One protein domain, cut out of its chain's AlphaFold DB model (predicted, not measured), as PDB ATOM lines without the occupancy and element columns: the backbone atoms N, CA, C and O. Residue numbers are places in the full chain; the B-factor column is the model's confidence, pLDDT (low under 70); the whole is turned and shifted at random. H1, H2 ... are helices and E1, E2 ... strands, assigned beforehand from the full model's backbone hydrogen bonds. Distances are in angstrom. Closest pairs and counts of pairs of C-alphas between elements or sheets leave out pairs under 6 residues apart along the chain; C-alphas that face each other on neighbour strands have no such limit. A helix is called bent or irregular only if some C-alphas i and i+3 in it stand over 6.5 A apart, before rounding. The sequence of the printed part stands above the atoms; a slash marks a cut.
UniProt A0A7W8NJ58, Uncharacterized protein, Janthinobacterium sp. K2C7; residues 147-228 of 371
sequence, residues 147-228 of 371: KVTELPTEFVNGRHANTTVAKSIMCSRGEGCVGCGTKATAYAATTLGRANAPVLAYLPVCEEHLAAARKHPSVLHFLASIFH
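This is residues 147 to 228 of the 371 residues of an uncharacterized protein of Janthinobacterium sp. K2C7 (UniProt A0A7W8NJ58). A three-stranded sheet forms the middle layer, with one long helix, H1, over one face and two short helices, H2 and H3, over the other. The hairpin of E2 and E3 makes most of the sheet, short E1 pairs beside E3, and the long link of residues 171 to 185 loops out past one end of the sheet, opposite the hairpin's turn. The printed part has 82 residues, in the order H1, E1, E2, E3, H2, H3; the sheet is mixed, in the order E1, E3, E2, and the class is mixed, helices and strands. It is compact, with a radius of gyration of the C-alphas of 12.5 A and spans of 34 by 30 by 17 A.

Start at H1, residues 147 to 162, which is on the sheet of E1, residues 167 to 170, E3, residues 199 to 205, and E2, residues 186 to 192. Its height over the sheet is 9.5 A, and the C-alphas of Val 156 and Ser 168 are its closest to E1, 6.9 A apart. On the local plane it stands at 31 degrees to E3, only just slantwise to the strands. E1 and E3 are parallel, with N 169 and O 200 2.8 A apart, within hydrogen-bond range. E2 and E3 form an antiparallel hairpin, with N 199 and O 192 at 2.7 A. On the opposite face from H1, H2, residues 207 to 215, lies over E2 at a height over the sheet of 8.6 A and runs along the strands; the closest C-alphas, of Ala 188 and Leu 210, are 6.3 A apart. H3, residues 219 to 226, is on the same face as H2 and stands up from the sheet, rising 55 degrees; its C-alpha of Val 219 is 5.5 A from that of Thr 190 in E2, their closest. H2 and H3 touch only at the corner, only just, with 3 pairs of C-alphas within 8 A, the closest those of Ala 213 and Phe 222 at 5.3 A. H1 is apart from H2 and H3. Every O i to N i+4 pair is within hydrogen-bond range in H3, 10 of 12 in H1 and 4 of 5 in H2.

Find C-alpha 147 at (205.943, 213.273, 187.140); from there H1 runs 23.5 A to C-alpha 162, irregular where C-alphas 148 and 151 are 7.4 A apart. E1 measures 10.2 A, E2 20.3 A from C-alpha 186 at (199.905, 200.512, 193.892), and E3 19.1 A. H2 measures 13.0 A, and H3 10.7 A, ending at C-alpha 226 at (209.462, 197.397, 207.859).

The C-alphas farthest apart, of Thr 182 and Asn 196, are 36.0 A apart. Look for no cut in the printed part; the link from E1 to E2, 15 residues, is long. The mean pLDDT of the printed part is 90.7, and no printed residue is under 70.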
ATOM      1  N   LYS A 147     206.600 214.363 187.868       93.88
ATOM      2  CA  LYS A 147     205.943 213.273 187.140       93.88
ATOM      3  C   LYS A 147     205.578 212.098 188.047       93.88
ATOM      4  O   LYS A 147     204.467 211.586 187.973       93.88
ATOM      5  N   VAL A 148     206.499 211.632 188.892       92.00
ATOM      6  CA  VAL A 148     206.243 210.452 189.746       92.00
ATOM      7  C   VAL A 148     205.308 210.757 190.918       92.00
ATOM      8  O   VAL A 148     204.703 209.838 191.467       92.00
ATOM      9  N   THR A 149     205.164 212.030 191.290       91.75
ATOM     10  CA  THR A 149     204.273 212.473 192.372       91.75
ATOM     11  C   THR A 149     202.924 213.007 191.892       91.75
ATOM     12  O   THR A 149     202.076 213.270 192.738       91.75
ATOM     13  N   GLU A 150     202.672 213.102 190.583       92.38
ATOM     14  CA  GLU A 150     201.421 213.627 190.010       92.38
ATOM     15  C   GLU A 150     200.175 212.893 190.535       92.38
ATOM     16  O   GLU A 150     199.354 213.485 191.233       92.38
ATOM     17  N   LEU A 151     200.074 211.583 190.286       90.62
ATOM     18  CA  LEU A 151     198.952 210.747 190.742       90.62
ATOM     19  C   LEU A 151     198.791 210.723 192.276       90.62
ATOM     20  O   LEU A 151     197.672 210.888 192.767       90.62
ATOM     21  N   PRO A 152     199.863 210.525 193.070       92.25
ATOM     22  CA  PRO A 152     199.784 210.667 194.521       92.25
ATOM     23  C   PRO A 152     199.268 212.037 194.979       92.25
ATOM     24  O   PRO A 152     198.445 212.108 195.893       92.25
ATOM     25  N   THR A 153     199.717 213.116 194.334       93.12
ATOM     26  CA  THR A 153     199.294 214.487 194.642       93.12
ATOM     27  C   THR A 153     197.823 214.690 194.302       93.12
ATOM     28  O   THR A 153     197.091 215.249 195.113       93.12
ATOM     29  N   GLU A 154     197.355 214.180 193.161       94.62
ATOM     30  CA  GLU A 154     195.939 214.196 192.787       94.62
ATOM     31  C   GLU A 154     195.078 213.465 193.831       94.62
ATOM     32  O   GLU A 154     194.091 214.021 194.310       94.62
ATOM     33  N   PHE A 155     195.492 212.269 194.267       94.31
ATOM     34  CA  PHE A 155     194.789 211.521 195.313       94.31
ATOM     35  C   PHE A 155     194.697 212.299 196.627       94.31
ATOM     36  O   PHE A 155     193.629 212.398 197.233       94.31
ATOM     37  N   VAL A 156     195.829 212.832 197.084       94.56
ATOM     38  CA  VAL A 156     195.925 213.584 198.336       94.56
ATOM     39  C   VAL A 156     195.086 214.861 198.268       94.56
ATOM     40  O   VAL A 156     194.326 215.136 199.196       94.56
ATOM     41  N   ASN A 157     195.153 215.602 197.162       95.50
ATOM     42  CA  ASN A 157     194.349 216.802 196.950       95.50
ATOM     43  C   ASN A 157     192.856 216.478 196.882       95.50
ATOM     44  O   ASN A 157     192.060 217.182 197.499       95.50
ATOM     45  N   GLY A 158     192.472 215.383 196.224       95.62
ATOM     46  CA  GLY A 158     191.093 214.898 196.214       95.62
ATOM     47  C   GLY A 158     190.585 214.548 197.616       95.62
ATOM     48  O   GLY A 158     189.481 214.931 197.999       95.62
ATOM     49  N   ARG A 159     191.421 213.907 198.446       95.44
ATOM     50  CA  ARG A 159     191.107 213.653 199.862       95.44
ATOM     51  C   ARG A 159     190.962 214.952 200.655       95.44
ATOM     52  O   ARG A 159     190.012 215.069 201.424       95.44
ATOM     53  N   HIS A 160     191.850 215.923 200.468       95.31
ATOM     54  CA  HIS A 160     191.729 217.238 201.103       95.31
ATOM     55  C   HIS A 160     190.463 217.981 200.674       95.31
ATOM     56  O   HIS A 160     189.831 218.639 201.499       95.31
ATOM     57  N   ALA A 161     190.083 217.882 199.402       95.31
ATOM     58  CA  ALA A 161     188.884 218.512 198.875       95.31
ATOM     59  C   ALA A 161     187.617 217.880 199.466       95.31
ATOM     60  O   ALA A 161     186.766 218.611 199.953       95.31
ATOM     61  N   ASN A 162     187.540 216.549 199.526       95.69
ATOM     62  CA  ASN A 162     186.266 215.852 199.736       95.69
ATOM     63  C   ASN A 162     186.088 215.226 201.129       95.69
ATOM     64  O   ASN A 162     185.009 214.746 201.468       95.69
ATOM     65  N   THR A 163     187.124 215.199 201.963       94.62
ATOM     66  CA  THR A 163     187.072 214.511 203.264       94.62
ATOM     67  C   THR A 163     187.539 215.416 204.398       94.62
ATOM     68  O   THR A 163     187.997 216.534 204.177       94.62
ATOM     69  N   THR A 164     187.454 214.935 205.636       91.75
ATOM     70  CA  THR A 164     187.938 215.664 206.819       91.75
ATOM     71  C   THR A 164     189.465 215.763 206.909       91.75
ATOM     72  O   THR A 164     189.968 216.429 207.810       91.75
ATOM     73  N   VAL A 165     190.218 215.128 205.998       93.75
ATOM     74  CA  VAL A 165     191.693 215.155 205.957       93.75
ATOM     75  C   VAL A 165     192.219 216.593 205.927       93.75
ATOM     76  O   VAL A 165     192.073 217.313 204.940       93.75
ATOM     77  N   ALA A 166     192.911 216.984 206.998       91.56
ATOM     78  CA  ALA A 166     193.462 218.327 207.165       91.56
ATOM     79  C   ALA A 166     194.927 218.420 206.727       91.56
ATOM     80  O   ALA A 166     195.364 219.454 206.229       91.56
ATOM     81  N   LYS A 167     195.702 217.347 206.919       92.62
ATOM     82  CA  LYS A 167     197.118 217.275 206.525       92.62
ATOM     83  C   LYS A 167     197.425 215.945 205.855       92.62
ATOM     84  O   LYS A 167     196.712 214.964 206.053       92.62
ATOM     85  N   SER A 168     198.505 215.909 205.094       93.19
ATOM     86  CA  SER A 168     198.979 214.699 204.443       93.19
ATOM     87  C   SER A 168     200.489 214.562 204.575       93.19
ATOM     88  O   SER A 168     201.224 215.544 204.667       93.19
ATOM     89  N   ILE A 169     200.935 213.314 204.632       90.69
ATOM     90  CA  ILE A 169     202.332 212.914 204.583       90.69
ATOM     91  C   ILE A 169     202.432 211.895 203.458       90.69
ATOM     92  O   ILE A 169     201.795 210.841 203.499       90.69
ATOM     93  N   MET A 170     203.240 212.211 202.457       91.12
ATOM     94  CA  MET A 170     203.579 211.291 201.385       91.12
ATOM     95  C   MET A 170     205.030 210.869 201.563       91.12
ATOM     96  O   MET A 170     205.936 211.689 201.440       91.12
ATOM     97  N   CYS A 171     205.254 209.589 201.843       88.69
ATOM     98  CA  CYS A 171     206.603 209.033 201.845       88.69
ATOM     99  C   CYS A 171     206.804 208.339 200.505       88.69
ATOM    100  O   CYS A 171     206.135 207.348 200.228       88.69
ATOM    101  N   SER A 172     207.694 208.856 199.663       87.31
ATOM    102  CA  SER A 172     207.969 208.303 198.337       87.31
ATOM    103  C   SER A 172     209.459 208.028 198.152       87.31
ATOM    104  O   SER A 172     210.313 208.578 198.847       87.31
ATOM    105  N   ARG A 173     209.775 207.148 197.200       86.44
ATOM    106  CA  ARG A 173     211.145 206.849 196.769       86.44
ATOM    107  C   ARG A 173     211.219 206.944 195.245       86.44
ATOM    108  O   ARG A 173     211.470 205.951 194.565       86.44
ATOM    109  N   GLY A 174     210.914 208.127 194.708       85.88
ATOM    110  CA  GLY A 174     210.672 208.299 193.274       85.88
ATOM    111  C   GLY A 174     209.522 207.399 192.809       85.88
ATOM    112  O   GLY A 174     208.491 207.325 193.475       85.88
ATOM    113  N   GLU A 175     209.723 206.652 191.723       89.19
ATOM    114  CA  GLU A 175     208.768 205.627 191.262       89.19
ATOM    115  C   GLU A 175     208.829 204.302 192.049       89.19
ATOM    116  O   GLU A 175     208.140 203.342 191.707       89.19
ATOM    117  N   GLY A 176     209.684 204.212 193.070       92.62
ATOM    118  CA  GLY A 176     209.922 203.005 193.848       92.62
ATOM    119  C   GLY A 176     208.935 202.798 194.999       92.62
ATOM    120  O   GLY A 176     208.416 203.728 195.611       92.62
ATOM    121  N   CYS A 177     208.731 201.532 195.342       93.88
ATOM    122  CA  CYS A 177     208.062 201.073 196.543       93.88
ATOM    123  C   CYS A 177     208.862 201.503 197.771       93.88
ATOM    124  O   CYS A 177     210.067 201.258 197.846       93.88
ATOM    125  N   VAL A 178     208.186 202.060 198.775       90.38
ATOM    126  CA  VAL A 178     208.843 202.484 200.024       90.38
ATOM    127  C   VAL A 178     209.493 201.334 200.802       90.38
ATOM    128  O   VAL A 178     210.452 201.569 201.524       90.38
ATOM    129  N   GLY A 179     208.997 200.101 200.645       89.69
ATOM    130  CA  GLY A 179     209.513 198.923 201.348       89.69
ATOM    131  C   GLY A 179     210.797 198.357 200.738       89.69
ATOM    132  O   GLY A 179     211.761 198.112 201.454       89.69
ATOM    133  N   CYS A 180     210.844 198.170 199.413       91.62
ATOM    134  CA  CYS A 180     211.970 197.502 198.736       91.62
ATOM    135  C   CYS A 180     212.662 198.320 197.636       91.62
ATOM    136  O   CYS A 180     213.723 197.926 197.162       91.62
ATOM    137  N   GLY A 181     212.089 199.443 197.201       91.75
ATOM    138  CA  GLY A 181     212.619 200.271 196.115       91.75
ATOM    139  C   GLY A 181     212.324 199.782 194.693       91.75
ATOM    140  O   GLY A 181     212.609 200.517 193.753       91.75
ATOM    141  N   THR A 182     211.726 198.600 194.498       94.62
ATOM    142  CA  THR A 182     211.238 198.174 193.168       94.62
ATOM    143  C   THR A 182     210.100 199.074 192.703       94.62
ATOM    144  O   THR A 182     209.426 199.657 193.543       94.62
ATOM    145  N   LYS A 183     209.807 199.141 191.400       94.50
ATOM    146  CA  LYS A 183     208.718 199.979 190.870       94.50
ATOM    147  C   LYS A 183     207.406 199.808 191.655       94.50
ATOM    148  O   LYS A 183     206.925 198.687 191.833       94.50
ATOM    149  N   ALA A 184     206.851 200.916 192.134       94.62
ATOM    150  CA  ALA A 184     205.545 200.963 192.769       94.62
ATOM    151  C   ALA A 184     204.453 200.827 191.703       94.62
ATOM    152  O   ALA A 184     204.474 201.501 190.673       94.62
ATOM    153  N   THR A 185     203.501 199.936 191.952       93.19
ATOM    154  CA  THR A 185     202.351 199.672 191.070       93.19
ATOM    155  C   THR A 185     201.022 199.938 191.769       93.19
ATOM    156  O   THR A 185     199.972 199.917 191.133       93.19
ATOM    157  N   ALA A 186     201.059 200.205 193.074       92.44
ATOM    158  CA  ALA A 186     199.905 200.512 193.892       92.44
ATOM    159  C   ALA A 186     200.295 201.459 195.037       92.44
ATOM    160  O   ALA A 186     201.431 201.928 195.132       92.44
ATOM    161  N   TYR A 187     199.348 201.723 195.931       93.31
ATOM    162  CA  TYR A 187     199.594 202.492 197.140       93.31
ATOM    163  C   TYR A 187     198.894 201.879 198.349       93.31
ATOM    164  O   TYR A 187     197.883 201.185 198.230       93.31
ATOM    165  N   ALA A 188     199.439 202.168 199.523       93.19
ATOM    166  CA  ALA A 188     198.802 201.939 200.804       93.19
ATOM    167  C   ALA A 188     198.601 203.300 201.476       93.19
ATOM    168  O   ALA A 188     199.523 204.113 201.523       93.19
ATOM    169  N   ALA A 189     197.401 203.556 201.992       92.81
ATOM    170  CA  ALA A 189     197.115 204.776 202.732       92.81
ATOM    171  C   ALA A 189     196.351 204.505 204.032       92.81
ATOM    172  O   ALA A 189     195.569 203.558 204.120       92.81
ATOM    173  N   THR A 190     196.582 205.340 205.044       91.62
ATOM    174  CA  THR A 190     195.797 205.357 206.283       91.62
ATOM    175  C   THR A 190     195.598 206.790 206.738       91.62
ATOM    176  O   THR A 190     196.501 207.611 206.598       91.62
ATOM    177  N   THR A 191     194.447 207.070 207.332       91.62
ATOM    178  CA  THR A 191     194.154 208.374 207.929       91.62
ATOM    179  C   THR A 191     194.006 208.206 209.426       91.62
ATOM    180  O   THR A 191     193.333 207.284 209.881       91.62
ATOM    181  N   LEU A 192     194.680 209.061 210.189       87.56
ATOM    182  CA  LEU A 192     194.736 208.993 211.646       87.56
ATOM    183  C   LEU A 192     194.681 210.388 212.259       87.56
ATOM    184  O   LEU A 192     195.078 211.367 211.640       87.56
ATOM    185  N   GLY A 193     194.249 210.474 213.509       81.00
ATOM    186  CA  GLY A 193     194.241 211.721 214.263       81.00
ATOM    187  C   GLY A 193     192.859 212.075 214.785       81.00
ATOM    188  O   GLY A 193     191.927 211.274 214.752       81.00
ATOM    189  N   ARG A 194     192.751 213.286 215.325       76.69
ATOM    190  CA  ARG A 194     191.499 213.809 215.878       76.69
ATOM    191  C   ARG A 194     190.581 214.255 214.746       76.69
ATOM    192  O   ARG A 194     191.066 214.664 213.696       76.69
ATOM    193  N   ALA A 195     189.272 214.252 214.995       70.19
ATOM    194  CA  ALA A 195     188.255 214.616 214.005       70.19
ATOM    195  C   ALA A 195     188.486 215.988 213.339       70.19
ATOM    196  O   ALA A 195     188.133 216.172 212.182       70.19
ATOM    197  N   ASN A 196     189.114 216.934 214.046       72.00
ATOM    198  CA  ASN A 196     189.372 218.288 213.555       72.00
ATOM    199  C   ASN A 196     190.710 218.466 212.815       72.00
ATOM    200  O   ASN A 196     190.935 219.518 212.223       72.00
ATOM    201  N   ALA A 197     191.621 217.494 212.881       82.88
ATOM    202  CA  ALA A 197     192.914 217.573 212.206       82.88
ATOM    203  C   ALA A 197     193.473 216.185 211.835       82.88
ATOM    204  O   ALA A 197     194.591 215.849 212.245       82.88
ATOM    205  N   PRO A 198     192.721 215.346 211.100       89.88
ATOM    206  CA  PRO A 198     193.224 214.046 210.697       89.88
ATOM    207  C   PRO A 198     194.310 214.192 209.623       89.88
ATOM    208  O   PRO A 198     194.269 215.077 208.762       89.88
ATOM    209  N   VAL A 199     195.295 213.303 209.701       91.81
ATOM    210  CA  VAL A 199     196.475 213.237 208.844       91.81
ATOM    211  C   VAL A 199     196.399 211.981 207.988       91.81
ATOM    212  O   VAL A 199     196.299 210.872 208.512       91.81
ATOM    213  N   LEU A 200     196.466 212.158 206.673       94.25
ATOM    214  CA  LEU A 200     196.585 211.083 205.694       94.25
ATOM    215  C   LEU A 200     198.059 210.713 205.508       94.25
ATOM    216  O   LEU A 200     198.854 211.553 205.103       94.25
ATOM    217  N   ALA A 201     198.425 209.458 205.738       93.06
ATOM    218  CA  ALA A 201     199.708 208.907 205.318       93.06
ATOM    219  C   ALA A 201     199.524 208.125 204.011       93.06
ATOM    220  O   ALA A 201     198.680 207.228 203.954       93.06
ATOM    221  N   TYR A 202     200.312 208.446 202.984       93.75
ATOM    222  CA  TYR A 202     200.293 207.805 201.667       93.75
ATOM    223  C   TYR A 202     201.655 207.189 201.338       93.75
ATOM    224  O   TYR A 202     202.682 207.865 201.426       93.75
ATOM    225  N   LEU A 203     201.647 205.927 200.905       93.25
ATOM    226  CA  LEU A 203     202.840 205.164 200.551       93.25
ATOM    227  C   LEU A 203     202.698 204.488 199.183       93.25
ATOM    228  O   LEU A 203     201.891 203.562 199.055       93.25
ATOM    229  N   PRO A 204     203.524 204.842 198.188       93.94
ATOM    230  CA  PRO A 204     203.712 204.024 196.998       93.94
ATOM    231  C   PRO A 204     204.301 202.655 197.368       93.94
ATOM    232  O   PRO A 204     205.329 202.555 198.046       93.94
ATOM    233  N   VAL A 205     203.669 201.574 196.910       95.19
ATOM    234  CA  VAL A 205     204.099 200.195 197.178       95.19
ATOM    235  C   VAL A 205     204.008 199.315 195.930       95.19
ATOM    236  O   VAL A 205     203.256 199.589 194.997       95.19
ATOM    237  N   CYS A 206     204.791 198.237 195.899       95.25
ATOM    238  CA  CYS A 206     204.574 197.141 194.956       95.25
ATOM    239  C   CYS A 206     203.450 196.219 195.459       95.25
ATOM    240  O   CYS A 206     203.032 196.305 196.616       95.25
ATOM    241  N   GLU A 207     202.974 195.315 194.605       95.94
ATOM    242  CA  GLU A 207     201.881 194.384 194.931       95.94
ATOM    243  C   GLU A 207     202.163 193.525 196.170       95.94
ATOM    244  O   GLU A 207     201.282 193.343 197.011       95.94
ATOM    245  N   GLU A 208     203.400 193.049 196.322       95.69
ATOM    246  CA  GLU A 208     203.820 192.250 197.476       95.69
ATOM    247  C   GLU A 208     203.691 193.044 198.782       95.69
ATOM    248  O   GLU A 208     203.071 192.589 199.748       95.69
ATOM    249  N   HIS A 209     204.200 194.275 198.793       95.44
ATOM    250  CA  HIS A 209     204.119 195.154 199.955       95.44
ATOM    251  C   HIS A 209     202.697 195.664 200.211       95.44
ATOM    252  O   HIS A 209     202.334 195.867 201.366       95.44
ATOM    253  N   LEU A 210     201.850 195.796 199.185       95.44
ATOM    254  CA  LEU A 210     200.421 196.042 199.384       95.44
ATOM    255  C   LEU A 210     199.740 194.849 200.069       95.44
ATOM    256  O   LEU A 210     198.948 195.030 200.996       95.44
ATOM    257  N   ALA A 211     200.044 193.625 199.632       94.88
ATOM    258  CA  ALA A 211     199.510 192.411 200.238       94.88
ATOM    259  C   ALA A 211     199.972 192.253 201.695       94.88
ATOM    260  O   ALA A 211     199.175 191.851 202.545       94.88
ATOM    261  N   ALA A 212     201.220 192.617 202.002       93.44
ATOM    262  CA  ALA A 212     201.725 192.689 203.369       93.44
ATOM    263  C   ALA A 212     200.991 193.767 204.182       93.44
ATOM    264  O   ALA A 212     200.408 193.452 205.218       93.44
ATOM    265  N   ALA A 213     200.910 195.004 203.678       92.75
ATOM    266  CA  ALA A 213     200.226 196.116 204.339       92.75
ATOM    267  C   ALA A 213     198.765 195.791 204.691       92.75
ATOM    268  O   ALA A 213     198.283 196.159 205.759       92.75
ATOM    269  N   ARG A 214     198.059 195.037 203.837       91.94
ATOM    270  CA  ARG A 214     196.678 194.599 204.095       91.94
ATOM    271  C   ARG A 214     196.528 193.707 205.330       91.94
ATOM    272  O   ARG A 214     195.434 193.695 205.895       91.94
ATOM    273  N   LYS A 215     197.581 192.997 205.744       91.56
ATOM    274  CA  LYS A 215     197.596 192.147 206.947       91.56
ATOM    275  C   LYS A 215     197.827 192.943 208.232       91.56
ATOM    276  O   LYS A 215     197.580 192.418 209.311       91.56
ATOM    277  N   HIS A 216     198.282 194.190 208.124       90.12
ATOM    278  CA  HIS A 216     198.473 195.075 209.265       90.12
ATOM    279  C   HIS A 216     197.205 195.873 209.577       90.12
ATOM    280  O   HIS A 216     196.401 196.148 208.675       90.12
ATOM    281  N   PRO A 217     197.017 196.280 210.846       88.31
ATOM    282  CA  PRO A 217     195.839 197.031 211.246       88.31
ATOM    283  C   PRO A 217     195.796 198.447 210.650       88.31
ATOM    284  O   PRO A 217     194.720 198.995 210.432       88.31
ATOM    285  N   SER A 218     196.958 199.021 210.333       88.19
ATOM    286  CA  SER A 218     197.088 200.291 209.620       88.19
ATOM    287  C   SER A 218     198.356 200.312 208.771       88.19
ATOM    288  O   SER A 218     199.290 199.531 208.974       88.19
ATOM    289  N   VAL A 219     198.415 201.255 207.833       88.62
ATOM    290  CA  VAL A 219     199.593 201.456 206.979       88.62
ATOM    291  C   VAL A 219     200.808 201.918 207.774       88.62
ATOM    292  O   VAL A 219     201.933 201.545 207.456       88.62
ATOM    293  N   LEU A 220     200.602 202.670 208.850       85.62
ATOM    294  CA  LEU A 220     201.709 203.047 209.710       85.62
ATOM    295  C   LEU A 220     202.220 201.869 210.562       85.62
ATOM    296  O   LEU A 220     203.414 201.797 210.827       85.62
ATOM    297  N   HIS A 221     201.366 200.908 210.939       87.44
ATOM    298  CA  HIS A 221     201.828 199.687 211.611       87.44
ATOM    299  C   HIS A 221     202.671 198.857 210.637       87.44
ATOM    300  O   HIS A 221     203.679 198.261 211.013       87.44
ATOM    301  N   PHE A 222     202.274 198.825 209.368       88.81
ATOM    302  CA  PHE A 222     203.081 198.227 208.314       88.81
ATOM    303  C   PHE A 222     204.440 198.936 208.163       88.81
ATOM    304  O   PHE A 222     205.467 198.260 208.183       88.81
ATOM    305  N   LEU A 223     204.480 200.274 208.116       85.50
ATOM    306  CA  LEU A 223     205.747 201.023 208.115       85.50
ATOM    307  C   LEU A 223     206.625 200.675 209.312       85.50
ATOM    308  O   LEU A 223     207.803 200.382 209.138       85.50
ATOM    309  N   ALA A 224     206.052 200.671 210.515       86.00
ATOM    310  CA  ALA A 224     206.794 200.348 211.721       86.00
ATOM    311  C   ALA A 224     207.390 198.942 211.668       86.00
ATOM    312  O   ALA A 224     208.529 198.752 212.080       86.00
ATOM    313  N   SER A 225     206.675 197.979 211.081       85.94
ATOM    314  CA  SER A 225     207.201 196.625 210.900       85.94
ATOM    315  C   SER A 225     208.376 196.553 209.919       85.94
ATOM    316  O   SER A 225     209.306 195.792 210.163       85.94
ATOM    317  N   ILE A 226     208.372 197.361 208.851       84.38
ATOM    318  CA  ILE A 226     209.462 197.397 207.859       84.38
ATOM    319  C   ILE A 226     210.700 198.086 208.428       84.38
ATOM    320  O   ILE A 226     211.820 197.632 208.214       84.38
ATOM    321  N   PHE A 227     210.500 199.193 209.139       80.31
ATOM    322  CA  PHE A 227     211.586 200.029 209.646       80.31
ATOM    323  C   PHE A 227     211.969 199.706 211.095       80.31
ATOM    324  O   PHE A 227     212.742 200.445 211.696       80.31
ATOM    325  N   HIS A 228     211.436 198.614 211.656       79.38
ATOM    326  CA  HIS A 228     211.639 198.197 213.047       79.38
ATOM    327  C   HIS A 228     211.373 199.320 214.067       79.38
ATOM    328  O   HIS A 228     212.062 199.440 215.081       79.38
TER     329      HIS A 228